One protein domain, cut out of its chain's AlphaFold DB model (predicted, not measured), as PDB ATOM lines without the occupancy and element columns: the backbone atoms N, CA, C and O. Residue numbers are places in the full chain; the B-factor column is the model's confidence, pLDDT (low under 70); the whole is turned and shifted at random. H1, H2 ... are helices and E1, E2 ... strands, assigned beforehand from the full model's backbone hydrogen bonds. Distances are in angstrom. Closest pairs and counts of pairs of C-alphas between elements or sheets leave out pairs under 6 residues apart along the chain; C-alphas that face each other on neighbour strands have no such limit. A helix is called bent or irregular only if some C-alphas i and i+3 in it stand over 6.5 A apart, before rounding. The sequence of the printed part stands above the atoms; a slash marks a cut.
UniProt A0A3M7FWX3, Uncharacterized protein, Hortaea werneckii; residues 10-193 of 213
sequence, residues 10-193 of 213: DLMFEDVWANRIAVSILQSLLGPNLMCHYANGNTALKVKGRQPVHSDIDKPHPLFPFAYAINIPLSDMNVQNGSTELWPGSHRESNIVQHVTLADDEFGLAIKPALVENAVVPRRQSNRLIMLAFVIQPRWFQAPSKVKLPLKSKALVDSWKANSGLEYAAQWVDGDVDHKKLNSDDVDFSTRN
ATOM      1  N   ASP A  10     -49.905  94.739  -4.539       95.56
ATOM      2  CA  ASP A  10     -49.466  93.386  -4.880       95.56
ATOM      3  C   ASP A  10     -50.226  92.277  -4.130       95.56
ATOM      4  O   ASP A  10     -50.144  91.115  -4.520       95.56
ATOM      5  N   LEU A  11     -50.996  92.629  -3.095       95.25
ATOM      6  CA  LEU A  11     -51.847  91.713  -2.327       95.25
ATOM      7  C   LEU A  11     -53.353  91.964  -2.533       95.25
ATOM      8  O   LEU A  11     -54.185  91.252  -1.966       95.25
ATOM      9  N   MET A  12     -53.733  92.957  -3.345       96.38
ATOM     10  CA  MET A  12     -55.129  93.255  -3.682       96.38
ATOM     11  C   MET A  12     -55.589  92.438  -4.898       96.38
ATOM     12  O   MET A  12     -55.840  92.974  -5.977       96.38
ATOM     13  N   PHE A  13     -55.691  91.120  -4.726       97.12
ATOM     14  CA  PHE A  13     -56.096  90.205  -5.795       97.12
ATOM     15  C   PHE A  13     -57.568  90.404  -6.194       97.12
ATOM     16  O   PHE A  13     -58.455  90.318  -5.341       97.12
ATOM     17  N   GLU A  14     -57.839  90.606  -7.491       96.94
ATOM     18  CA  GLU A  14     -59.208  90.762  -8.021       96.94
ATOM     19  C   GLU A  14     -60.088  89.553  -7.668       96.94
ATOM     20  O   GLU A  14     -61.220  89.730  -7.237       96.94
ATOM     21  N   ASP A  15     -59.555  88.332  -7.736       96.75
ATOM     22  CA  ASP A  15     -60.316  87.114  -7.426       96.75
ATOM     23  C   ASP A  15     -60.690  86.964  -5.941       96.75
ATOM     24  O   ASP A  15     -61.483  86.086  -5.601       96.75
ATOM     25  N   VAL A  16     -60.150  87.817  -5.063       96.50
ATOM     26  CA  VAL A  16     -60.509  87.895  -3.639       96.50
ATOM     27  C   VAL A  16     -61.417  89.094  -3.383       96.50
ATOM     28  O   VAL A  16     -62.499  88.934  -2.829       96.50
ATOM     29  N   TRP A  17     -60.999  90.291  -3.801       97.19
ATOM     30  CA  TRP A  17     -61.741  91.525  -3.533       97.19
ATOM     31  C   TRP A  17     -62.989  91.657  -4.421       97.19
ATOM     32  O   TRP A  17     -64.035  92.113  -3.981       97.19
ATOM     33  N   ALA A  18     -62.928  91.211  -5.670       97.62
ATOM     34  CA  ALA A  18     -63.985  91.405  -6.657       97.62
ATOM     35  C   ALA A  18     -64.278  90.127  -7.460       97.62
ATOM     36  O   ALA A  18     -64.476  90.175  -8.675       97.62
ATOM     37  N   ASN A  19     -64.321  88.983  -6.765       97.94
ATOM     38  CA  ASN A  19     -64.510  87.661  -7.357       97.94
ATOM     39  C   ASN A  19     -65.725  87.603  -8.299       97.94
ATOM     40  O   ASN A  19     -66.872  87.739  -7.870       97.94
ATOM     41  N   ARG A  20     -65.487  87.328  -9.586       97.50
ATOM     42  CA  ARG A  20     -66.526  87.401 -10.628       97.50
ATOM     43  C   ARG A  20     -67.660  86.390 -10.445       97.50
ATOM     44  O   ARG A  20     -68.795  86.688 -10.804       97.50
ATOM     45  N   ILE A  21     -67.380  85.219  -9.869       97.38
ATOM     46  CA  ILE A  21     -68.404  84.193  -9.616       97.38
ATOM     47  C   ILE A  21     -69.330  84.664  -8.494       97.38
ATOM     48  O   ILE A  21     -70.548  84.681  -8.670       97.38
ATOM     49  N   ALA A  22     -68.760  85.104  -7.367       97.31
ATOM     50  CA  ALA A  22     -69.539  85.631  -6.249       97.31
ATOM     51  C   ALA A  22     -70.368  86.850  -6.679       97.31
ATOM     52  O   ALA A  22     -71.568  86.906  -6.415       97.31
ATOM     53  N   VAL A  23     -69.756  87.788  -7.405       98.25
ATOM     54  CA  VAL A  23     -70.431  88.992  -7.902       98.25
ATOM     55  C   VAL A  23     -71.579  88.640  -8.852       98.25
ATOM     56  O   VAL A  23     -72.671  89.172  -8.684       98.25
ATOM     57  N   SER A  24     -71.394  87.694  -9.778       98.06
ATOM     58  CA  SER A  24     -72.456  87.260 -10.700       98.06
ATOM     59  C   SER A  24     -73.658  86.632  -9.977       98.06
ATOM     60  O   SER A  24     -74.814  86.923 -10.306       98.06
ATOM     61  N   ILE A  25     -73.404  85.819  -8.944       98.12
ATOM     62  CA  ILE A  25     -74.460  85.254  -8.093       98.12
ATOM     63  C   ILE A  25     -75.211  86.380  -7.377       98.12
ATOM     64  O   ILE A  25     -76.438  86.443  -7.438       98.12
ATOM     65  N   LEU A  26     -74.487  87.307  -6.742       98.12
ATOM     66  CA  LEU A  26     -75.100  88.424  -6.024       98.12
ATOM     67  C   LEU A  26     -75.879  89.361  -6.951       98.12
ATOM     68  O   LEU A  26     -76.934  89.845  -6.552       98.12
ATOM     69  N   GLN A  27     -75.430  89.581  -8.188       97.94
ATOM     70  CA  GLN A  27     -76.162  90.395  -9.163       97.94
ATOM     71  C   GLN A  27     -77.512  89.775  -9.530       97.94
ATOM     72  O   GLN A  27     -78.487  90.493  -9.749       97.94
ATOM     73  N   SER A  28     -77.580  88.443  -9.552       97.62
ATOM     74  CA  SER A  28     -78.822  87.706  -9.796       97.62
ATOM     75  C   SER A  28     -79.795  87.790  -8.613       97.62
ATOM     76  O   SER A  28     -81.001  87.673  -8.808       97.62
ATOM     77  N   LEU A  29     -79.284  88.001  -7.394       96.75
ATOM     78  CA  LEU A  29     -80.074  88.038  -6.158       96.75
ATOM     79  C   LEU A  29     -80.490  89.460  -5.749       96.75
ATOM     80  O   LEU A  29     -81.632  89.679  -5.362       96.75
ATOM     81  N   LEU A  30     -79.566  90.420  -5.822       96.75
ATOM     82  CA  LEU A  30     -79.731  91.792  -5.323       96.75
ATOM     83  C   LEU A  30     -79.937  92.823  -6.447       96.75
ATOM     84  O   LEU A  30     -80.250  93.987  -6.179       96.75
ATOM     85  N   GLY A  31     -79.749  92.412  -7.702       96.50
ATOM     86  CA  GLY A  31     -79.785  93.276  -8.878       96.50
ATOM     87  C   GLY A  31     -78.395  93.694  -9.381       96.50
ATOM     88  O   GLY A  31     -77.378  93.460  -8.732       96.50
ATOM     89  N   PRO A  32     -78.326  94.344 -10.555       96.38
ATOM     90  CA  PRO A  32     -77.087  94.467 -11.332       96.38
ATOM     91  C   PRO A  32     -76.034  95.400 -10.718       96.38
ATOM     92  O   PRO A  32     -74.846  95.262 -11.002       96.38
ATOM     93  N   ASN A  33     -76.464  96.360  -9.895       97.69
ATOM     94  CA  ASN A  33     -75.605  97.407  -9.349       97.69
ATOM     95  C   ASN A  33     -75.252  97.084  -7.898       97.69
ATOM     96  O   ASN A  33     -76.033  97.386  -6.994       97.69
ATOM     97  N   LEU A  34     -74.075  96.500  -7.684       98.12
ATOM     98  CA  LEU A  34     -73.593  96.104  -6.365       98.12
ATOM     99  C   LEU A  34     -72.552  97.078  -5.822       98.12
ATOM    100  O   LEU A  34     -71.776  97.674  -6.571       98.12
ATOM    101  N   MET A  35     -72.521  97.201  -4.500       98.19
ATOM    102  CA  MET A  35     -71.554  98.006  -3.776       98.19
ATOM    103  C   MET A  35     -71.048  97.259  -2.541       98.19
ATOM    104  O   MET A  35     -71.829  96.784  -1.719       98.19
ATOM    105  N   CYS A  36     -69.729  97.163  -2.413       97.81
ATOM    106  CA  CYS A  36     -69.054  96.670  -1.224       97.81
ATOM    107  C   CYS A  36     -68.868  97.823  -0.231       97.81
ATOM    108  O   CYS A  36     -68.249  98.840  -0.561       97.81
ATOM    109  N   HIS A  37     -69.414  97.665   0.974       95.81
ATOM    110  CA  HIS A  37     -69.388  98.674   2.041       95.81
ATOM    111  C   HIS A  37     -68.468  98.300   3.203       95.81
ATOM    112  O   HIS A  37     -68.112  99.153   4.016       95.81
ATOM    113  N   TYR A  38     -68.054  97.037   3.263       94.88
ATOM    114  CA  TYR A  38     -67.226  96.495   4.327       94.88
ATOM    115  C   TYR A  38     -66.207  95.528   3.737       94.88
ATOM    116  O   TYR A  38     -66.562  94.671   2.931       94.88
ATOM    117  N   ALA A  39     -64.959  95.663   4.166       93.94
ATOM    118  CA  ALA A  39     -63.890  94.711   3.911       93.94
ATOM    119  C   ALA A  39     -63.026  94.656   5.170       93.94
ATOM    120  O   ALA A  39     -62.303  95.605   5.477       93.94
ATOM    121  N   ASN A  40     -63.136  93.568   5.918       89.50
ATOM    122  CA  ASN A  40     -62.372  93.351   7.137       89.50
ATOM    123  C   ASN A  40     -61.923  91.885   7.219       89.50
ATOM    124  O   ASN A  40     -62.084  91.119   6.267       89.50
ATOM    125  N   GLY A  41     -61.331  91.488   8.335       83.62
ATOM    126  CA  GLY A  41     -61.018  90.099   8.609       83.62
ATOM    127  C   GLY A  41     -61.275  89.743  10.059       83.62
ATOM    128  O   GLY A  41     -60.914  90.483  10.970       83.62
ATOM    129  N   ASN A  42     -61.859  88.574  10.274       75.88
ATOM    130  CA  ASN A  42     -62.156  88.053  11.593       75.88
ATOM    131  C   ASN A  42     -61.009  87.120  11.973       75.88
ATOM    132  O   ASN A  42     -60.821  86.057  11.372       75.88
ATOM    133  N   THR A  43     -60.223  87.519  12.974       63.25
ATOM    134  CA  THR A  43     -59.190  86.655  13.548       63.25
ATOM    135  C   THR A  43     -59.684  86.132  14.891       63.25
ATOM    136  O   THR A  43     -59.666  86.834  15.912       63.25
ATOM    137  N   ALA A  44     -60.087  84.861  14.906       59.97
ATOM    138  CA  ALA A  44     -60.413  84.129  16.124       59.97
ATOM    139  C   ALA A  44     -59.118  83.765  16.875       59.97
ATOM    140  O   ALA A  44     -58.691  82.614  16.936       59.97
ATOM    141  N   LEU A  45     -58.429  84.759  17.437       60.19
ATOM    142  CA  LEU A  45     -57.373  84.515  18.422       60.19
ATOM    143  C   LEU A  45     -58.013  83.875  19.656       60.19
ATOM    144  O   LEU A  45     -59.117  84.272  19.992       60.19
ATOM    145  N   LYS A  46     -57.345  82.911  20.313       54.22
ATOM    146  CA  LYS A  46     -57.835  82.145  21.487       54.22
ATOM    147  C   LYS A  46     -58.747  82.980  22.408       54.22
ATOM    148  O   LYS A  46     -58.269  83.619  23.345       54.22
ATOM    149  N   VAL A  47     -60.050  82.964  22.141       56.44
ATOM    150  CA  VAL A  47     -61.055  83.715  22.896       56.44
ATOM    151  C   VAL A  47     -61.607  82.818  23.991       56.44
ATOM    152  O   VAL A  47     -61.847  81.626  23.794       56.44
ATOM    153  N   LYS A  48     -61.796  83.390  25.182       55.28
ATOM    154  CA  LYS A  48     -62.455  82.701  26.290       55.28
ATOM    155  C   LYS A  48     -63.967  82.743  26.055       55.28
ATOM    156  O   LYS A  48     -64.630  83.661  26.514       55.28
ATOM    157  N   GLY A  49     -64.496  81.750  25.343       65.44
ATOM    158  CA  GLY A  49     -65.940  81.548  25.180       65.44
ATOM    159  C   GLY A  49     -66.437  81.640  23.738       65.44
ATOM    160  O   GLY A  49     -65.717  82.052  22.833       65.44
ATOM    161  N   ARG A  50     -67.683  81.200  23.540       76.81
ATOM    162  CA  ARG A  50     -68.417  81.283  22.270       76.81
ATOM    163  C   ARG A  50     -69.032  82.679  22.156       76.81
ATOM    164  O   ARG A  50     -69.567  83.174  23.147       76.81
ATOM    165  N   GLN A  51     -69.001  83.283  20.968       80.06
ATOM    166  CA  GLN A  51     -69.801  84.482  20.706       80.06
ATOM    167  C   GLN A  51     -71.300  84.162  20.885       80.06
ATOM    168  O   GLN A  51     -71.721  83.017  20.656       80.06
ATOM    169  N   PRO A  52     -72.127  85.127  21.323       86.81
ATOM    170  CA  PRO A  52     -73.574  84.943  21.317       86.81
ATOM    171  C   PRO A  52     -74.059  84.651  19.890       86.81
ATOM    172  O   PRO A  52     -73.417  85.057  18.921       86.81
ATOM    173  N   VAL A  53     -75.179  83.935  19.751       89.56
ATOM    174  CA  VAL A  53     -75.859  83.867  18.445       89.56
ATOM    175  C   VAL A  53     -76.275  85.289  18.082       89.56
ATOM    176  O   VAL A  53     -76.847  85.984  18.921       89.56
ATOM    177  N   HIS A  54     -75.938  85.729  16.877       91.25
ATOM    178  CA  HIS A  54     -76.148  87.098  16.423       91.25
ATOM    179  C   HIS A  54     -76.494  87.135  14.936       91.25
ATOM    180  O   HIS A  54     -76.263  86.163  14.212       91.25
ATOM    181  N   SER A  55     -77.037  88.272  14.513       91.50
ATOM    182  CA  SER A  55     -77.020  88.729  13.125       91.50
ATOM    183  C   SER A  55     -76.028  89.888  13.028       91.50
ATOM    184  O   SER A  55     -75.951  90.696  13.952       91.50
ATOM    185  N   ASP A  56     -75.282  89.973  11.924       89.12
ATOM    186  CA  ASP A  56     -74.315  91.057  11.679       89.12
ATOM    187  C   ASP A  56     -74.992  92.421  11.441       89.12
ATOM    188  O   ASP A  56     -74.323  93.451  11.414       89.12
ATOM    189  N   ILE A  57     -76.319  92.436  11.263       88.38
ATOM    190  CA  ILE A  57     -77.118  93.646  11.058       88.38
ATOM    191  C   ILE A  57     -77.950  93.916  12.312       88.38
ATOM    192  O   ILE A  57     -78.939  93.234  12.563       88.38
ATOM    193  N   ASP A  58     -77.574  94.942  13.069       87.75
ATOM    194  CA  ASP A  58     -78.242  95.435  14.283       87.75
ATOM    195  C   ASP A  58     -79.172  96.634  14.017       87.75
ATOM    196  O   ASP A  58     -79.496  97.390  14.933       87.75
ATOM    197  N   LYS A  59     -79.578  96.852  12.762       88.69
ATOM    198  CA  LYS A  59     -80.440  97.970  12.338       88.69
ATOM    199  C   LYS A  59     -81.752  97.459  11.736       88.69
ATOM    200  O   LYS A  59     -81.771  96.329  11.246       88.69
ATOM    201  N   PRO A  60     -82.838  98.255  11.730       89.06
ATOM    202  CA  PRO A  60     -84.059  97.920  10.997       89.06
ATOM    203  C   PRO A  60     -83.750  97.598   9.531       89.06
ATOM    204  O   PRO A  60     -83.013  98.326   8.864       89.06
ATOM    205  N   HIS A  61     -84.267  96.470   9.046       88.94
ATOM    206  CA  HIS A  61     -83.942  95.947   7.724       88.94
ATOM    207  C   HIS A  61     -85.094  95.126   7.129       88.94
ATOM    208  O   HIS A  61     -85.889  94.552   7.874       88.94
ATOM    209  N   PRO A  62     -85.210  95.048   5.789       88.31
ATOM    210  CA  PRO A  62     -86.283  94.295   5.152       88.31
ATOM    211  C   PRO A  62     -86.125  92.777   5.332       88.31
ATOM    212  O   PRO A  62     -85.013  92.262   5.406       88.31
ATOM    213  N   LEU A  63     -87.253  92.055   5.289       86.81
ATOM    214  CA  LEU A  63     -87.293  90.581   5.329       86.81
ATOM    215  C   LEU A  63     -86.835  89.908   4.021       86.81
ATOM    216  O   LEU A  63     -86.689  88.689   3.955       86.81
ATOM    217  N   PHE A  64     -86.638  90.678   2.949       88.19
ATOM    218  CA  PHE A  64     -86.072  90.179   1.696       88.19
ATOM    219  C   PHE A  64     -84.560  90.456   1.637       88.19
ATOM    220  O   PHE A  64     -84.096  91.417   2.249       88.19
ATOM    221  N   PRO A  65     -83.773  89.672   0.876       91.31
ATOM    222  CA  PRO A  65     -82.326  89.862   0.803       91.31
ATOM    223  C   PRO A  65     -81.927  91.271   0.343       91.31
ATOM    224  O   PRO A  65     -82.322  91.730  -0.726       91.31
ATOM    225  N   PHE A  66     -81.098  91.938   1.145       92.50
ATOM    226  CA  PHE A  66     -80.571  93.282   0.868       92.50
ATOM    227  C   PHE A  66     -79.059  93.387   1.107       92.50
ATOM    228  O   PHE A  66     -78.448  94.390   0.755       92.50
ATOM    229  N   ALA A  67     -78.442  92.371   1.709       94.81
ATOM    230  CA  ALA A  67     -77.019  92.320   2.003       94.81
ATOM    231  C   ALA A  67     -76.550  90.866   2.012       94.81
ATOM    232  O   ALA A  67     -77.296  89.976   2.421       94.81
ATOM    233  N   TYR A  68     -75.308  90.634   1.597       96.25
ATOM    234  CA  TYR A  68     -74.634  89.352   1.772       96.25
ATOM    235  C   TYR A  68     -73.239  89.568   2.348       96.25
ATOM    236  O   TYR A  68     -72.455  90.363   1.820       96.25
ATOM    237  N   ALA A  69     -72.934  88.818   3.407       94.62
ATOM    238  CA  ALA A  69     -71.580  88.654   3.910       94.62
ATOM    239  C   ALA A  69     -70.867  87.558   3.101       94.62
ATOM    240  O   ALA A  69     -71.340  86.422   3.017       94.62
ATOM    241  N   ILE A  70     -69.730  87.897   2.500       95.38
ATOM    242  CA  ILE A  70     -68.846  86.976   1.790       95.38
ATOM    243  C   ILE A  70     -67.640  86.707   2.678       95.38
ATOM    244  O   ILE A  70     -66.786  87.570   2.881       95.38
ATOM    245  N   ASN A  71     -67.595  85.485   3.192       93.69
ATOM    246  CA  ASN A  71     -66.592  85.016   4.129       93.69
ATOM    247  C   ASN A  71     -65.604  84.085   3.422       93.69
ATOM    248  O   ASN A  71     -65.994  83.047   2.890       93.69
ATOM    249  N   ILE A  72     -64.326  84.459   3.419       94.00
ATOM    250  CA  ILE A  72     -63.243  83.726   2.757       94.00
ATOM    251  C   ILE A  72     -62.287  83.206   3.837       94.00
ATOM    252  O   ILE A  72     -61.465  83.976   4.349       94.00
ATOM    253  N   PRO A  73     -62.383  81.926   4.235       91.56
ATOM    254  CA  PRO A  73     -61.447  81.349   5.189       91.56
ATOM    255  C   PRO A  73     -60.046  81.245   4.575       91.56
ATOM    256  O   PRO A  73     -59.887  80.827   3.431       91.56
ATOM    257  N   LEU A  74     -59.020  81.604   5.351       90.81
ATOM    258  CA  LEU A  74     -57.609  81.534   4.936       90.81
ATOM    259  C   LEU A  74     -56.901  80.260   5.427       90.81
ATOM    260  O   LEU A  74     -55.692  80.105   5.272       90.81
ATOM    261  N   SER A  75     -57.653  79.356   6.046       87.75
ATOM    262  CA  SER A  75     -57.223  78.029   6.480       87.75
ATOM    263  C   SER A  75     -58.417  77.082   6.456       87.75
ATOM    264  O   SER A  75     -59.557  77.544   6.534       87.75
ATOM    265  N   ASP A  76     -58.171  75.773   6.433       88.12
ATOM    266  CA  ASP A  76     -59.233  74.764   6.510       88.12
ATOM    267  C   ASP A  76     -60.186  75.044   7.675       88.12
ATOM    268  O   ASP A  76     -59.737  75.376   8.768       88.12
ATOM    269  N   MET A  77     -61.495  74.901   7.465       83.75
ATOM    270  CA  MET A  77     -62.503  75.092   8.512       83.75
ATOM    271  C   MET A  77     -62.945  73.745   9.076       83.75
ATOM    272  O   MET A  77     -63.323  72.839   8.336       83.75
ATOM    273  N   ASN A  78     -62.925  73.609  10.399       80.25
ATOM    274  CA  ASN A  78     -63.482  72.460  11.100       80.25
ATOM    275  C   ASN A  78     -64.015  72.855  12.486       80.25
ATOM    276  O   ASN A  78     -63.809  73.959  12.991       80.25
ATOM    277  N   VAL A  79     -64.724  71.927  13.126       78.06
ATOM    278  CA  VAL A  79     -65.338  72.149  14.446       78.06
ATOM    279  C   VAL A  79     -64.284  72.469  15.519       78.06
ATOM    280  O   VAL A  79     -64.562  73.172  16.484       78.06
ATOM    281  N   GLN A  80     -63.064  71.966  15.359       75.56
ATOM    282  CA  GLN A  80     -61.975  72.024  16.327       75.56
ATOM    283  C   GLN A  80     -61.185  73.334  16.234       75.56
ATOM    284  O   GLN A  80     -60.505  73.708  17.194       75.56
ATOM    285  N   ASN A  81     -61.264  74.038  15.101       76.50
ATOM    286  CA  ASN A  81     -60.555  75.289  14.868       76.50
ATOM    287  C   ASN A  81     -61.432  76.528  14.772       76.50
ATOM    288  O   ASN A  81     -60.913  77.583  14.433       76.50
ATOM    289  N   GLY A  82     -62.702  76.418  15.161       75.56
ATOM    290  CA  GLY A  82     -63.566  77.587  15.239       75.56
ATOM    291  C   GLY A  82     -64.320  77.903  13.965       75.56
ATOM    292  O   GLY A  82     -64.601  79.073  13.727       75.56
ATOM    293  N   SER A  83     -64.639  76.896  13.146       80.94
ATOM    294  CA  SER A  83     -65.590  77.077  12.049       80.94
ATOM    295  C   SER A  83     -66.848  77.788  12.547       80.94
ATOM    296  O   SER A  83     -67.422  77.393  13.565       80.94
ATOM    297  N   THR A  84     -67.287  78.804  11.803       83.44
ATOM    298  CA  THR A  84     -68.512  79.543  12.102       83.44
ATOM    299  C   THR A  84     -69.701  78.589  12.157       83.44
ATOM    300  O   THR A  84     -69.927  77.797  11.241       83.44
ATOM    301  N   GLU A  85     -70.457  78.666  13.248       85.50
ATOM    302  CA  GLU A  85     -71.732  77.977  13.401       85.50
ATOM    303  C   GLU A  85     -72.810  78.781  12.663       85.50
ATOM    304  O   GLU A  85     -73.034  79.948  12.979       85.50
ATOM    305  N   LEU A  86     -73.462  78.172  11.672       86.44
ATOM    306  CA  LEU A  86     -74.523  78.801  10.883       86.44
ATOM    307  C   LEU A  86     -75.882  78.200  11.238       86.44
ATOM    308  O   LEU A  86     -75.974  77.026  11.593       86.44
ATOM    309  N   TRP A  87     -76.933  79.008  11.108       88.56
ATOM    310  CA  TRP A  87     -78.313  78.649  11.440       88.56
ATOM    311  C   TRP A  87     -79.177  78.719  10.171       88.56
ATOM    312  O   TRP A  87     -79.727  79.773   9.855       88.56
ATOM    313  N   PRO A  88     -79.261  77.637   9.373       88.12
ATOM    314  CA  PRO A  88     -79.970  77.668   8.098       88.12
ATOM    315  C   PRO A  88     -81.442  78.064   8.256       88.12
ATOM    316  O   PRO A  88     -82.133  77.597   9.155       88.12
ATOM    317  N   GLY A  89     -81.927  78.920   7.355       88.69
ATOM    318  CA  GLY A  89     -83.313  79.395   7.352       88.69
ATOM    319  C   GLY A  89     -83.618  80.553   8.307       88.69
ATOM    320  O   GLY A  89     -84.634  81.210   8.099       88.69
ATOM    321  N   SER A  90     -82.743  80.875   9.269       89.75
ATOM    322  CA  SER A  90     -82.976  81.980  10.221       89.75
ATOM    323  C   SER A  90     -83.125  83.350   9.544       89.75
ATOM    324  O   SER A  90     -83.875  84.192  10.022       89.75
ATOM    325  N   HIS A  91     -82.485  83.548   8.389       90.25
ATOM    326  CA  HIS A  91     -82.563  84.776   7.590       90.25
ATOM    327  C   HIS A  91     -83.969  85.104   7.053       90.25
ATOM    328  O   HIS A  91     -84.204  86.238   6.661       90.25
ATOM    329  N   ARG A  92     -84.893  84.133   6.988       87.50
ATOM    330  CA  ARG A  92     -86.220  84.315   6.366       87.50
ATOM    331  C   ARG A  92     -87.165  85.173   7.202       87.50
ATOM    332  O   ARG A  92     -87.996  85.878   6.652       87.50
ATOM    333  N   GLU A  93     -87.017  85.089   8.517       85.19
ATOM    334  CA  GLU A  93     -87.857  85.782   9.498       85.19
ATOM    335  C   GLU A  93     -87.008  86.728  10.361       85.19
ATOM    336  O   GLU A  93     -87.430  87.130  11.447       85.19
ATOM    337  N   SER A  94     -85.781  87.033   9.916       88.06
ATOM    338  CA  SER A  94     -84.840  87.868  10.657       88.06
ATOM    339  C   SER A  94     -85.337  89.302  10.671       88.06
ATOM    340  O   SER A  94     -85.613  89.872   9.622       88.06
ATOM    341  N   ASN A  95     -85.478  89.871  11.862       89.88
ATOM    342  CA  ASN A  95     -85.882  91.259  12.016       89.88
ATOM    343  C   ASN A  95     -85.315  91.850  13.305       89.88
ATOM    344  O   ASN A  95     -84.916  91.138  14.230       89.88
ATOM    345  N   ILE A  96     -85.335  93.177  13.374       90.38
ATOM    346  CA  ILE A  96     -84.679  93.917  14.447       90.38
ATOM    347  C   ILE A  96     -85.259  93.626  15.841       90.38
ATOM    348  O   ILE A  96     -84.521  93.619  16.820       90.38
ATOM    349  N   VAL A  97     -86.544  93.269  15.970       90.38
ATOM    350  CA  VAL A  97     -87.137  93.004  17.298       90.38
ATOM    351  C   VAL A  97     -86.691  91.678  17.913       90.38
ATOM    352  O   VAL A  97     -86.966  91.423  19.088       90.38
ATOM    353  N   GLN A  98     -86.001  90.823  17.157       91.38
ATOM    354  CA  GLN A  98     -85.397  89.591  17.671       91.38
ATOM    355  C   GLN A  98     -84.065  89.842  18.388       91.38
ATOM    356  O   GLN A  98     -83.589  88.963  19.109       91.38
ATOM    357  N   HIS A  99     -83.478  91.026  18.219       93.75
ATOM    358  CA  HIS A  99     -82.216  91.415  18.829       93.75
ATOM    359  C   HIS A  99     -82.390  91.807  20.298       93.75
ATOM    360  O   HIS A  99     -83.448  92.276  20.720       93.75
ATOM    361  N   VAL A 100     -81.348  91.604  21.101       93.06
ATOM    362  CA  VAL A 100     -81.290  92.099  22.479       93.06
ATOM    363  C   VAL A 100     -81.309  93.626  22.457       93.06
ATOM    364  O   VAL A 100     -80.509  94.242  21.757       93.06
ATOM    365  N   THR A 101     -82.197  94.224  23.244       91.56
ATOM    366  CA  THR A 101     -82.226  95.672  23.475       91.56
ATOM    367  C   THR A 101     -81.149  96.043  24.494       91.56
ATOM    368  O   THR A 101     -81.028  95.402  25.542       91.56
ATOM    369  N   LEU A 102     -80.339  97.040  24.156       88.06
ATOM    370  CA  LEU A 102     -79.290  97.626  24.980       88.06
ATOM    371  C   LEU A 102     -79.845  98.831  25.761       88.06
ATOM    372  O   LEU A 102     -81.053  99.056  25.805       88.06
ATOM    373  N   ALA A 103     -78.968  99.584  26.428       86.12
ATOM    374  CA  ALA A 103     -79.351 100.881  26.981       86.12
ATOM    375  C   ALA A 103     -79.792 101.834  25.851       86.12
ATOM    376  O   ALA A 103     -79.398 101.649  24.702       86.12
ATOM    377  N   ASP A 104     -80.611 102.832  26.189       85.06
ATOM    378  CA  ASP A 104     -81.081 103.874  25.261       85.06
ATOM    379  C   ASP A 104     -81.918 103.365  24.066       85.06
ATOM    380  O   ASP A 104     -81.961 103.996  23.015       85.06
ATOM    381  N   ASP A 105     -82.607 102.230  24.236       78.81
ATOM    382  CA  ASP A 105     -83.460 101.584  23.221       78.81
ATOM    383  C   ASP A 105     -82.724 101.186  21.922       78.81
ATOM    384  O   ASP A 105     -83.350 100.897  20.898       78.81
ATOM    385  N   GLU A 106     -81.391 101.093  21.962       85.56
ATOM    386  CA  GLU A 106     -80.597 100.555  20.860       85.56
ATOM    387  C   GLU A 106     -80.669  99.023  20.801       85.56
ATOM    388  O   GLU A 106     -80.887  98.337  21.801       85.56
ATOM    389  N   PHE A 107     -80.445  98.448  19.620       88.62
ATOM    390  CA  PHE A 107     -80.372  97.000  19.435       88.62
ATOM    391  C   PHE A 107     -78.916  96.546  19.346       88.62
ATOM    392  O   PHE A 107     -78.108  97.146  18.647       88.62
ATOM    393  N   GLY A 108     -78.580  95.464  20.043       90.44
ATOM    394  CA  GLY A 108     -77.283  94.807  19.916       90.44
ATOM    395  C   GLY A 108     -77.301  93.714  18.851       90.44
ATOM    396  O   GLY A 108     -78.352  93.215  18.469       90.44
ATOM    397  N   LEU A 109     -76.129  93.251  18.416       90.25
ATOM    398  CA  LEU A 109     -76.018  92.162  17.431       90.25
ATOM    399  C   LEU A 109     -76.624  90.833  17.930       90.25
ATOM    400  O   LEU A 109     -77.120  90.027  17.145       90.25
ATOM    401  N   ALA A 110     -76.579  90.586  19.242       92.94
ATOM    402  CA  ALA A 110     -77.026  89.331  19.839       92.94
ATOM    403  C   ALA A 110     -78.540  89.118  19.693       92.94
ATOM    404  O   ALA A 110     -79.335  90.005  19.993       92.94
ATOM    405  N   ILE A 111     -78.941  87.901  19.329       92.75
ATOM    406  CA  ILE A 111     -80.345  87.479  19.313       92.75
ATOM    407  C   ILE A 111     -80.810  87.170  20.740       92.75
ATOM    408  O   ILE A 111     -80.065  86.601  21.544       92.75
ATOM    409  N   LYS A 112     -82.060  87.529  21.057       92.62
ATOM    410  CA  LYS A 112     -82.698  87.271  22.355       92.62
ATOM    411  C   LYS A 112     -82.557  85.788  22.746       92.62
ATOM    412  O   LYS A 112     -82.995  84.927  21.978       92.62
ATOM    413  N   PRO A 113     -82.035  85.461  23.947       89.06
ATOM    414  CA  PRO A 113     -81.796  84.074  24.362       89.06
ATOM    415  C   PRO A 113     -83.015  83.150  24.245       89.06
ATOM    416  O   PRO A 113     -82.870  82.017  23.799       89.06
ATOM    417  N   ALA A 114     -84.221  83.653  24.535       88.06
ATOM    418  CA  ALA A 114     -85.468  82.887  24.427       88.06
ATOM    419  C   ALA A 114     -85.761  82.369  23.002       88.06
ATOM    420  O   ALA A 114     -86.436  81.356  22.842       88.06
ATOM    421  N   LEU A 115     -85.249  83.037  21.962       86.25
ATOM    422  CA  LEU A 115     -85.369  82.589  20.570       86.25
ATOM    423  C   LEU A 115     -84.292  81.558  20.204       86.25
ATOM    424  O   LEU A 115     -84.503  80.724  19.329       86.25
ATOM    425  N   VAL A 116     -83.147  81.602  20.890       84.19
ATOM    426  CA  VAL A 116     -81.994  80.722  20.657       84.19
ATOM    427  C   VAL A 116     -82.167  79.379  21.372       84.19
ATOM    428  O   VAL A 116     -81.855  78.340  20.802       84.19
ATOM    429  N   GLU A 117     -82.674  79.370  22.609       70.62
ATOM    430  CA  GLU A 117     -82.791  78.158  23.442       70.62
ATOM    431  C   GLU A 117     -83.740  77.096  22.866       70.62
ATOM    432  O   GLU A 117     -83.549  75.905  23.107       70.62
ATOM    433  N   ASN A 118     -84.700  77.503  22.031       61.19
ATOM    434  CA  ASN A 118     -85.598  76.589  21.318       61.19
ATOM    435  C   ASN A 118     -84.906  75.800  20.189       61.19
ATOM    436  O   ASN A 118     -85.501  74.889  19.614       61.19
ATOM    437  N   ALA A 119     -83.651  76.118  19.871       58.97
ATOM    438  CA  ALA A 119     -82.873  75.490  18.817       58.97
ATOM    439  C   ALA A 119     -81.609  74.852  19.413       58.97
ATOM    440  O   ALA A 119     -80.627  75.498  19.776       58.97
ATOM    441  N   VAL A 120     -81.662  73.532  19.570       49.12
ATOM    442  CA  VAL A 120     -80.623  72.726  20.219       49.12
ATOM    443  C   VAL A 120     -79.343  72.714  19.372       49.12
ATOM    444  O   VAL A 120     -79.302  72.042  18.344       49.12
ATOM    445  N   VAL A 121     -78.271  73.385  19.816       53.28
ATOM    446  CA  VAL A 121     -76.926  73.249  19.214       53.28
ATOM    447  C   VAL A 121     -75.840  73.073  20.297       53.28
ATOM    448  O   VAL A 121     -75.793  73.850  21.256       53.28
ATOM    449  N   PRO A 122     -74.954  72.054  20.204       45.00
ATOM    450  CA  PRO A 122     -73.913  71.806  21.205       45.00
ATOM    451  C   PRO A 122     -72.845  72.908  21.280       45.00
ATOM    452  O   PRO A 122     -72.306  73.346  20.268       45.00
ATOM    453  N   ARG A 123     -72.445  73.279  22.503       47.62
ATOM    454  CA  ARG A 123     -71.393  74.278  22.775       47.62
ATOM    455  C   ARG A 123     -69.994  73.653  22.675       47.62
ATOM    456  O   ARG A 123     -69.710  72.709  23.410       47.62
ATOM    457  N   ARG A 124     -69.084  74.199  21.855       53.28
ATOM    458  CA  ARG A 124     -67.642  73.860  21.889       53.28
ATOM    459  C   ARG A 124     -66.742  75.083  21.695       53.28
ATOM    460  O   ARG A 124     -67.161  76.094  21.144       53.28
ATOM    461  N   GLN A 125     -65.523  74.986  22.227       49.62
ATOM    462  CA  GLN A 125     -64.511  76.046  22.208       49.62
ATOM    463  C   GLN A 125     -63.710  76.049  20.898       49.62
ATOM    464  O   GLN A 125     -63.475  75.000  20.303       49.62
ATOM    465  N   SER A 126     -63.274  77.243  20.497       49.03
ATOM    466  CA  SER A 126     -62.616  77.553  19.223       49.03
ATOM    467  C   SER A 126     -61.088  77.579  19.348       49.03
ATOM    468  O   SER A 126     -60.556  78.220  20.257       49.03
ATOM    469  N   ASN A 127     -60.375  76.965  18.395       53.66
ATOM    470  CA  ASN A 127     -58.987  77.340  18.073       53.66
ATOM    471  C   ASN A 127     -58.957  78.403  16.955       53.66
ATOM    472  O   ASN A 127     -59.968  79.047  16.702       53.66
ATOM    473  N   ARG A 128     -57.774  78.676  16.391       61.31
ATOM    474  CA  ARG A 128     -57.507  79.836  15.529       61.31
ATOM    475  C   ARG A 128     -58.094  79.647  14.131       61.31
ATOM    476  O   ARG A 128     -57.659  78.736  13.433       61.31
ATOM    477  N   LEU A 129     -58.971  80.560  13.722       73.75
ATOM    478  CA  LEU A 129     -59.435  80.715  12.345       73.75
ATOM    479  C   LEU A 129     -59.211  82.163  11.904       73.75
ATOM    480  O   LEU A 129     -59.519  83.093  12.654       73.75
ATOM    481  N   ILE A 130     -58.645  82.338  10.711       82.94
ATOM    482  CA  ILE A 130     -58.499  83.641  10.057       82.94
ATOM    483  C   ILE A 130     -59.401  83.632   8.833       82.94
ATOM    484  O   ILE A 130     -59.337  82.710   8.017       82.94
ATOM    485  N   MET A 131     -60.238  84.651   8.713       89.50
ATOM    486  CA  MET A 131     -61.219  84.773   7.645       89.50
ATOM    487  C   MET A 131     -61.254  86.215   7.164       89.50
ATOM    488  O   MET A 131     -61.223  87.122   7.988       89.50
ATOM    489  N   LEU A 132     -61.321  86.433   5.855       93.12
ATOM    490  CA  LEU A 132     -61.681  87.737   5.304       93.12
ATOM    491  C   LEU A 132     -63.202  87.823   5.206       93.12
ATOM    492  O   LEU A 132     -63.844  86.835   4.855       93.12
ATOM    493  N   ALA A 133     -63.758  88.992   5.486       93.19
ATOM    494  CA  ALA A 133     -65.185  89.249   5.463       93.19
ATOM    495  C   ALA A 133     -65.470  90.499   4.626       93.19
ATOM    496  O   ALA A 133     -64.912  91.572   4.869       93.19
ATOM    497  N   PHE A 134     -66.355  90.358   3.646       96.00
ATOM    498  CA  PHE A 134     -66.845  91.456   2.820       96.00
ATOM    499  C   PHE A 134     -68.358  91.560   2.956       96.00
ATOM    500  O   PHE A 134     -69.028  90.534   2.935       96.00
ATOM    501  N   VAL A 135     -68.914  92.770   3.042       96.31
ATOM    502  CA  VAL A 135     -70.374  92.964   2.979       96.31
ATOM    503  C   VAL A 135     -70.722  93.718   1.713       96.31
ATOM    504  O   VAL A 135     -70.280  94.851   1.496       96.31
ATOM    505  N   ILE A 136     -71.514  93.054   0.875       97.75
ATOM    506  CA  ILE A 136     -71.960  93.555  -0.420       97.75
ATOM    507  C   ILE A 136     -73.469  93.766  -0.369       97.75
ATOM    508  O   ILE A 136     -74.229  92.890   0.049       97.75
ATOM    509  N   GLN A 137     -73.892  94.943  -0.811       97.25
ATOM    510  CA  GLN A 137     -75.276  95.400  -0.829       97.25
ATOM    511  C   GLN A 137     -75.605  95.957  -2.217       97.25
ATOM    512  O   GLN A 137     -74.702  96.344  -2.965       97.25
ATOM    513  N   PRO A 138     -76.884  96.022  -2.611       97.12
ATOM    514  CA  PRO A 138     -77.247  96.724  -3.821       97.12
ATOM    515  C   PRO A 138     -77.028  98.225  -3.631       97.12
ATOM    516  O   PRO A 138     -77.293  98.790  -2.570       97.12
ATOM    517  N   ARG A 139     -76.602  98.910  -4.694       96.62
ATOM    518  CA  ARG A 139     -76.276 100.344  -4.669       96.62
ATOM    519  C   ARG A 139     -77.425 101.210  -4.138       96.62
ATOM    520  O   ARG A 139     -77.184 102.240  -3.514       96.62
ATOM    521  N   TRP A 140     -78.672 100.807  -4.385       95.44
ATOM    522  CA  TRP A 140     -79.844 101.534  -3.903       95.44
ATOM    523  C   TRP A 140     -79.993 101.489  -2.379       95.44
ATOM    524  O   TRP A 140     -80.689 102.347  -1.851       95.44
ATOM    525  N   PHE A 141     -79.352 100.561  -1.661       95.19
ATOM    526  CA  PHE A 141     -79.434 100.483  -0.200       95.19
ATOM    527  C   PHE A 141     -78.713 101.653   0.484       95.19
ATOM    528  O   PHE A 141     -79.143 102.109   1.538       95.19
ATOM    529  N   GLN A 142     -77.671 102.204  -0.153       95.50
ATOM    530  CA  GLN A 142     -76.951 103.396   0.313       95.50
ATOM    531  C   GLN A 142     -76.444 103.273   1.761       95.50
ATOM    532  O   GLN A 142     -76.668 104.178   2.569       95.50
ATOM    533  N   ALA A 143     -75.773 102.168   2.103       94.75
ATOM    534  CA  ALA A 143     -75.209 102.033   3.441       94.75
ATOM    535  C   ALA A 143     -74.162 103.133   3.721       94.75
ATOM    536  O   ALA A 143     -73.353 103.453   2.838       94.75
ATOM    537  N   PRO A 144     -74.158 103.726   4.928       94.94
ATOM    538  CA  PRO A 144     -73.185 104.740   5.333       94.94
ATOM    539  C   PRO A 144     -71.736 104.262   5.306       94.94
ATOM    540  O   PRO A 144     -70.845 105.061   4.998       94.94
ATOM    541  N   SER A 145     -71.516 102.987   5.644       94.81
ATOM    542  CA  SER A 145     -70.189 102.391   5.783       94.81
ATOM    543  C   SER A 145     -69.334 102.543   4.534       94.81
ATOM    544  O   SER A 145     -69.803 102.401   3.397       94.81
ATOM    545  N   LYS A 146     -68.048 102.818   4.772       95.31
ATOM    546  CA  LYS A 146     -67.029 102.938   3.734       95.31
ATOM    547  C   LYS A 146     -65.786 102.135   4.078       95.31
ATOM    548  O   LYS A 146     -65.300 102.173   5.206       95.31
ATOM    549  N   VAL A 147     -65.199 101.512   3.064       95.12
ATOM    550  CA  VAL A 147     -63.899 100.843   3.163       95.12
ATOM    551  C   VAL A 147     -62.790 101.891   3.060       95.12
ATOM    552  O   VAL A 147     -62.686 102.597   2.057       95.12
ATOM    553  N   LYS A 148     -61.946 102.011   4.089       94.88
ATOM    554  CA  LYS A 148     -60.775 102.902   4.059       94.88
ATOM    555  C   LYS A 148     -59.693 102.287   3.168       94.88
ATOM    556  O   LYS A 148     -59.168 101.223   3.485       94.88
ATOM    557  N   LEU A 149     -59.360 102.951   2.063       95.88
ATOM    558  CA  LEU A 149     -58.396 102.468   1.071       95.88
ATOM    559  C   LEU A 149     -57.385 103.568   0.715       95.88
ATOM    560  O   LEU A 149     -57.749 104.746   0.670       95.88
ATOM    561  N   PRO A 150     -56.116 103.215   0.451       96.81
ATOM    562  CA  PRO A 150     -55.112 104.192   0.057       96.81
ATOM    563  C   PRO A 150     -55.417 104.724  -1.350       96.81
ATOM    564  O   PRO A 150     -55.759 103.964  -2.251       96.81
ATOM    565  N   LEU A 151     -55.258 106.028  -1.577       97.81
ATOM    566  CA  LEU A 151     -55.601 106.677  -2.848       97.81
ATOM    567  C   LEU A 151     -54.867 106.049  -4.046       97.81
ATOM    568  O   LEU A 151     -55.431 105.945  -5.134       97.81
ATOM    569  N   LYS A 152     -53.642 105.547  -3.837       97.06
ATOM    570  CA  LYS A 152     -52.860 104.836  -4.863       97.06
ATOM    571  C   LYS A 152     -53.536 103.569  -5.406       97.06
ATOM    572  O   LYS A 152     -53.211 103.161  -6.515       97.06
ATOM    573  N   SER A 153     -54.465 102.949  -4.668       97.38
ATOM    574  CA  SER A 153     -55.219 101.780  -5.146       97.38
ATOM    575  C   SER A 153     -56.490 102.133  -5.901       97.38
ATOM    576  O   SER A 153     -57.107 101.242  -6.479       97.38
ATOM    577  N   LYS A 154     -56.858 103.418  -5.982       97.38
ATOM    578  CA  LYS A 154     -58.104 103.854  -6.614       97.38
ATOM    579  C   LYS A 154     -58.263 103.341  -8.043       97.38
ATOM    580  O   LYS A 154     -59.310 102.800  -8.364       97.38
ATOM    581  N   ALA A 155     -57.230 103.460  -8.877       97.56
ATOM    582  CA  ALA A 155     -57.300 102.998 -10.264       97.56
ATOM    583  C   ALA A 155     -57.535 101.478 -10.366       97.56
ATOM    584  O   ALA A 155     -58.321 101.032 -11.199       97.56
ATOM    585  N   LEU A 156     -56.895 100.691  -9.491       97.75
ATOM    586  CA  LEU A 156     -57.093  99.242  -9.417       97.75
ATOM    587  C   LEU A 156     -58.523  98.908  -8.974       97.75
ATOM    588  O   LEU A 156     -59.204  98.131  -9.633       97.75
ATOM    589  N   VAL A 157     -59.000  99.533  -7.900       97.38
ATOM    590  CA  VAL A 157     -60.339  99.290  -7.342       97.38
ATOM    591  C   VAL A 157     -61.441  99.731  -8.310       97.38
ATOM    592  O   VAL A 157     -62.418  99.012  -8.497       97.38
ATOM    593  N   ASP A 158     -61.278 100.877  -8.977       97.12
ATOM    594  CA  ASP A 158     -62.212 101.354 -10.002       97.12
ATOM    595  C   ASP A 158     -62.288 100.375 -11.191       97.12
ATOM    596  O   ASP A 158     -63.357 100.209 -11.783       97.12
ATOM    597  N   SER A 159     -61.182  99.699 -11.533       97.50
ATOM    598  CA  SER A 159     -61.156  98.724 -12.633       97.50
ATOM    599  C   SER A 159     -62.051  97.507 -12.373       97.50
ATOM    600  O   SER A 159     -62.625  96.951 -13.310       97.50
ATOM    601  N   TRP A 160     -62.269  97.138 -11.106       97.75
ATOM    602  CA  TRP A 160     -63.121  96.006 -10.741       97.75
ATOM    603  C   TRP A 160     -64.588  96.220 -11.104       97.75
ATOM    604  O   TRP A 160     -65.264  95.265 -11.477       97.75
ATOM    605  N   LYS A 161     -65.069  97.469 -11.123       95.88
ATOM    606  CA  LYS A 161     -66.410  97.765 -11.639       95.88
ATOM    607  C   LYS A 161     -66.550  97.319 -13.094       95.88
ATOM    608  O   LYS A 161     -67.561  96.728 -13.453       95.88
ATOM    609  N   ALA A 162     -65.554  97.609 -13.928       93.12
ATOM    610  CA  ALA A 162     -65.578  97.223 -15.335       93.12
ATOM    611  C   ALA A 162     -65.402  95.707 -15.515       93.12
ATOM    612  O   ALA A 162     -66.015  95.120 -16.403       93.12
ATOM    613  N   ASN A 163     -64.591  95.078 -14.661       94.94
ATOM    614  CA  ASN A 163     -64.200  93.679 -14.809       94.94
ATOM    615  C   ASN A 163     -65.204  92.677 -14.218       94.94
ATOM    616  O   ASN A 163     -65.412  91.609 -14.794       94.94
ATOM    617  N   SER A 164     -65.799  92.994 -13.065       96.94
ATOM    618  CA  SER A 164     -66.723  92.114 -12.338       96.94
ATOM    619  C   SER A 164     -68.110  92.718 -12.138       96.94
ATOM    620  O   SER A 164     -69.067  91.973 -11.963       96.94
ATOM    621  N   GLY A 165     -68.243  94.048 -12.183       96.62
ATOM    622  CA  GLY A 165     -69.488  94.755 -11.866       96.62
ATOM    623  C   GLY A 165     -69.605  95.200 -10.405       96.62
ATOM    624  O   GLY A 165     -70.601  95.828 -10.048       96.62
ATOM    625  N   LEU A 166     -68.607  94.911  -9.560       98.38
ATOM    626  CA  LEU A 166     -68.594  95.336  -8.160       98.38
ATOM    627  C   LEU A 166     -67.959  96.721  -7.997       98.38
ATOM    628  O   LEU A 166     -66.814  96.944  -8.385       98.38
ATOM    629  N   GLU A 167     -68.683  97.641  -7.362       98.06
ATOM    630  CA  GLU A 167     -68.142  98.922  -6.902       98.06
ATOM    631  C   GLU A 167     -67.781  98.879  -5.416       98.06
ATOM    632  O   GLU A 167     -68.351  98.109  -4.649       98.06
ATOM    633  N   TYR A 168     -66.882  99.763  -4.986       97.88
ATOM    634  CA  TYR A 168     -66.544  99.948  -3.577       97.88
ATOM    635  C   TYR A 168     -67.002 101.317  -3.082       97.88
ATOM    636  O   TYR A 168     -66.656 102.350  -3.661       97.88
ATOM    637  N   ALA A 169     -67.717 101.338  -1.958       97.38
ATOM    638  CA  ALA A 169     -67.917 102.551  -1.180       97.38
ATOM    639  C   ALA A 169     -66.616 102.868  -0.433       97.38
ATOM    640  O   ALA A 169     -66.440 102.502   0.724       97.38
ATOM    641  N   ALA A 170     -65.661 103.504  -1.107       96.06
ATOM    642  CA  ALA A 170     -64.341 103.755  -0.540       96.06
ATOM    643  C   ALA A 170     -64.231 105.136   0.125       96.06
ATOM    644  O   ALA A 170     -64.704 106.150  -0.400       96.06
ATOM    645  N   GLN A 171     -63.548 105.187   1.266       95.75
ATOM    646  CA  GLN A 171     -62.941 106.403   1.796       95.75
ATOM    647  C   GLN A 171     -61.466 106.400   1.388       95.75
ATOM    648  O   GLN A 171     -60.673 105.625   1.921       95.75
ATOM    649  N   TRP A 172     -61.108 107.270   0.446       97.19
ATOM    650  CA  TRP A 172     -59.737 107.390  -0.040       97.19
ATOM    651  C   TRP A 172     -58.868 108.165   0.948       97.19
ATOM    652  O   TRP A 172     -59.239 109.258   1.378       97.19
ATOM    653  N   VAL A 173     -57.712 107.603   1.285       96.31
ATOM    654  CA  VAL A 173     -56.712 108.211   2.170       96.31
ATOM    655  C   VAL A 173     -55.463 108.526   1.357       96.31
ATOM    656  O   VAL A 173     -54.949 107.647   0.668       96.31
ATOM    657  N   ASP A 174     -54.979 109.765   1.415       96.12
ATOM    658  CA  ASP A 174     -53.692 110.121   0.814       96.12
ATOM    659  C   ASP A 174     -52.551 109.538   1.665       96.12
ATOM    660  O   ASP A 174     -52.450 109.826   2.858       96.12
ATOM    661  N   GLY A 175     -51.741 108.659   1.071       92.56
ATOM    662  CA  GLY A 175     -50.731 107.857   1.768       92.56
ATOM    663  C   GLY A 175     -51.134 106.400   2.037       92.56
ATOM    664  O   GLY A 175     -52.007 105.829   1.377       92.56
ATOM    665  N   ASP A 176     -50.431 105.768   2.978       90.38
ATOM    666  CA  ASP A 176     -50.637 104.365   3.344       90.38
ATOM    667  C   ASP A 176     -51.758 104.196   4.374       90.38
ATOM    668  O   ASP A 176     -51.890 104.966   5.324       90.38
ATOM    669  N   VAL A 177     -52.538 103.125   4.214       91.38
ATOM    670  CA  VAL A 177     -53.544 102.706   5.194       91.38
ATOM    671  C   VAL A 177     -52.985 101.545   6.007       91.38
ATOM    672  O   VAL A 177     -52.765 100.452   5.480       91.38
ATOM    673  N   ASP A 178     -52.780 101.767   7.305       90.31
ATOM    674  CA  ASP A 178     -52.376 100.714   8.239       90.31
ATOM    675  C   ASP A 178     -53.564  99.787   8.541       90.31
ATOM    676  O   ASP A 178     -54.312  99.978   9.500       90.31
ATOM    677  N   HIS A 179     -53.736  98.769   7.696       86.31
ATOM    678  CA  HIS A 179     -54.800  97.767   7.803       86.31
ATOM    679  C   HIS A 179     -54.827  97.027   9.155       86.31
ATOM    680  O   HIS A 179     -55.857  96.468   9.519       86.31
ATOM    681  N   LYS A 180     -53.734  97.050   9.935       87.69
ATOM    682  CA  LYS A 180     -53.668  96.440  11.278       87.69
ATOM    683  C   LYS A 180     -54.333  97.284  12.362       87.69
ATOM    684  O   LYS A 180     -54.565  96.785  13.458       87.69
ATOM    685  N   LYS A 181     -54.591  98.561  12.074       86.44
ATOM    686  CA  LYS A 181     -55.276  99.506  12.967       86.44
ATOM    687  C   LYS A 181     -56.718  99.774  12.548       86.44
ATOM    688  O   LYS A 181     -57.407 100.530  13.224       86.44
ATOM    689  N   LEU A 182     -57.161  99.197  11.432       84.50
ATOM    690  CA  LEU A 182     -58.559  99.249  11.033       84.50
ATOM    691  C   LEU A 182     -59.360  98.267  11.887       84.50
ATOM    692  O   LEU A 182     -58.996  97.099  11.995       84.50
ATOM    693  N   ASN A 183     -60.451  98.754  12.467       81.12
ATOM    694  CA  ASN A 183     -61.430  97.960  13.194       81.12
ATOM    695  C   ASN A 183     -62.835  98.217  12.620       81.12
ATOM    696  O   ASN A 183     -62.994  98.989  11.671       81.12
ATOM    697  N   SER A 184     -63.835  97.532  13.165       80.19
ATOM    698  CA  SER A 184     -65.233  97.628  12.733       80.19
ATOM    699  C   SER A 184     -66.101  98.511  13.632       80.19
ATOM    700  O   SER A 184     -67.318  98.432  13.530       80.19
ATOM    701  N   ASP A 185     -65.511  99.339  14.498       79.06
ATOM    702  CA  ASP A 185     -66.272 100.099  15.504       79.06
ATOM    703  C   ASP A 185     -67.188 101.158  14.859       79.06
ATOM    704  O   ASP A 185     -68.285 101.407  15.346       79.06
ATOM    705  N   ASP A 186     -66.767 101.736  13.727       80.19
ATOM    706  CA  ASP A 186     -67.519 102.763  12.984       80.19
ATOM    707  C   ASP A 186     -68.415 102.175  11.872       80.19
ATOM    708  O   ASP A 186     -68.827 102.887  10.949       80.19
ATOM    709  N   VAL A 187     -68.643 100.859  11.874       86.31
ATOM    710  CA  VAL A 187     -69.411 100.198  10.815       86.31
ATOM    711  C   VAL A 187     -70.896 100.385  11.072       86.31
ATOM    712  O   VAL A 187     -71.442  99.977  12.088       86.31
ATOM    713  N   ASP A 188     -71.549 100.986  10.091       90.56
ATOM    714  CA  ASP A 188     -72.971 101.272  10.070       90.56
ATOM    715  C   ASP A 188     -73.600 100.658   8.812       90.56
ATOM    716  O   ASP A 188     -73.342 101.091   7.678       90.56
ATOM    717  N   PHE A 189     -74.399  99.612   9.027       88.88
ATOM    718  CA  PHE A 189     -75.157  98.916   7.990       88.88
ATOM    719  C   PHE A 189     -76.608  99.401   7.865       88.88
ATOM    720  O   PHE A 189     -77.414  98.741   7.205       88.88
ATOM    721  N   SER A 190     -76.956 100.547   8.460       90.94
ATOM    722  CA  SER A 190     -78.235 101.211   8.199       90.94
ATOM    723  C   SER A 190     -78.345 101.655   6.738       90.94
ATOM    724  O   SER A 190     -77.403 101.565   5.947       90.94
ATOM    725  N   THR A 191     -79.519 102.144   6.352       93.00
ATOM    726  CA  THR A 191     -79.766 102.677   5.012       93.00
ATOM    727  C   THR A 191     -79.830 104.204   5.034       93.00
ATOM    728  O   THR A 191     -80.459 104.799   5.906       93.00
ATOM    729  N   ARG A 192     -79.226 104.867   4.036       94.69
ATOM    730  CA  ARG A 192     -79.490 106.292   3.736       94.69
ATOM    731  C   ARG A 192     -80.538 106.489   2.647       94.69
ATOM    732  O   ARG A 192     -80.809 107.620   2.247       94.69
ATOM    733  N   ASN A 193     -81.124 105.406   2.143       94.69
ATOM    734  CA  ASN A 193     -82.181 105.503   1.156       94.69
ATOM    735  C   ASN A 193     -83.466 105.982   1.837       94.69
ATOM    736  O   ASN A 193     -84.159 105.208   2.495       94.69
TER     737      ASN A 193
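This is residues 10 to 193 of the 213 residues of an uncharacterized protein of Hortaea werneckii (UniProt A0A3M7FWX3). Look first for a strongly twisted sheet of four strands, E2, E5, E1 and E7, with H2 over it; beside its E7 edge sits a small unit of H4 and the strand pair E6 and E8. A small head, the hairpin E3 and E4 followed by H3, lies away from this body, and the long links 74 to 98 and 117 to 129 join it to the sheet. The printed part has 184 residues, under half of them in named elements, in the order H1 H2 E1 E2 E3 E4 H3 E5 E6 H4 E7 E8; the class is mixed, helices and strands. The large sheet, in order E2, E5, E1, E7, is mixed; the whole is compact, with a radius of gyration of the C-alphas of 17.3 A and spans of 49 by 37 by 33 A.

Begin at inner strand E5, residues 130 to 138, antiparallel to E1, residues 34 to 43, with N 133 and O 40 at 2.8 A. E1 bends by 52 degrees at residue 37. On the other side of E5 find E2, residues 68 to 73, antiparallel, with N 70 and O 134 at 2.8 A. Edge strand E7, residues 166 to 168, is parallel to E1, with N 36 and O 167 at 2.8 A. H2, residues 20 to 30, makes two layers with this sheet, a helix on one face: it lies over E5 at a height over the sheet of 8.0 A, and the C-alphas of Leu 30 and Pro 138 are their closest, 5.7 A. H1, residues 14 to 17, only grazes the sheet, with residues 16 to 17. H4, residues 151 to 163, only grazes it too, with residues 154 to 161; its closest C-alphas to E7 are Lys 161 and Glu 167, 5.2 A. E7 runs on into E8, residues 170 to 173, at 44 degrees; E8 is parallel to E6, residues 147 to 150, with N 171 and O 147 at 2.8 A. Hairpin E3, residues 99 to 101, and E4, residues 107 to 111, is antiparallel, with N 100 and O 110 at 2.8 A; both are apart from E1, E5 and E7. H3, residues 113 to 116, is not on the large sheet. In H2 every O i to N i+4 pair is within hydrogen-bond range; in H4, which is irregular with C-alphas 152 and 155 7.2 A apart, 4 of 9 are, beside 8 of 10 O i to N i+3 pairs; H1 and H3 are too short for an i+4 pair.

Find C-alpha 130 at (-58.499, 83.641, 10.057); from there E5 runs 26.7 A. E1 covers 26.3 A, E2 15.8 A, H4 19.6 A and H2 14.9 A. H1 begins at C-alpha 14, (-59.208, 90.762, -8.021), and E8 ends at C-alpha 173, (-56.712, 108.211, 2.170).

The C-alphas farthest apart, those of Asn 118 and Gly 175, are 50.8 A apart, and the printed part has no cut. The long links are E1 to E2, E2 to E3 and H3 to E5; residues 174 to 193 hold no named element. Mean pLDDT of the printed part is 87.9, and it is under 70 at residues 43 to 49 and 118 to 128.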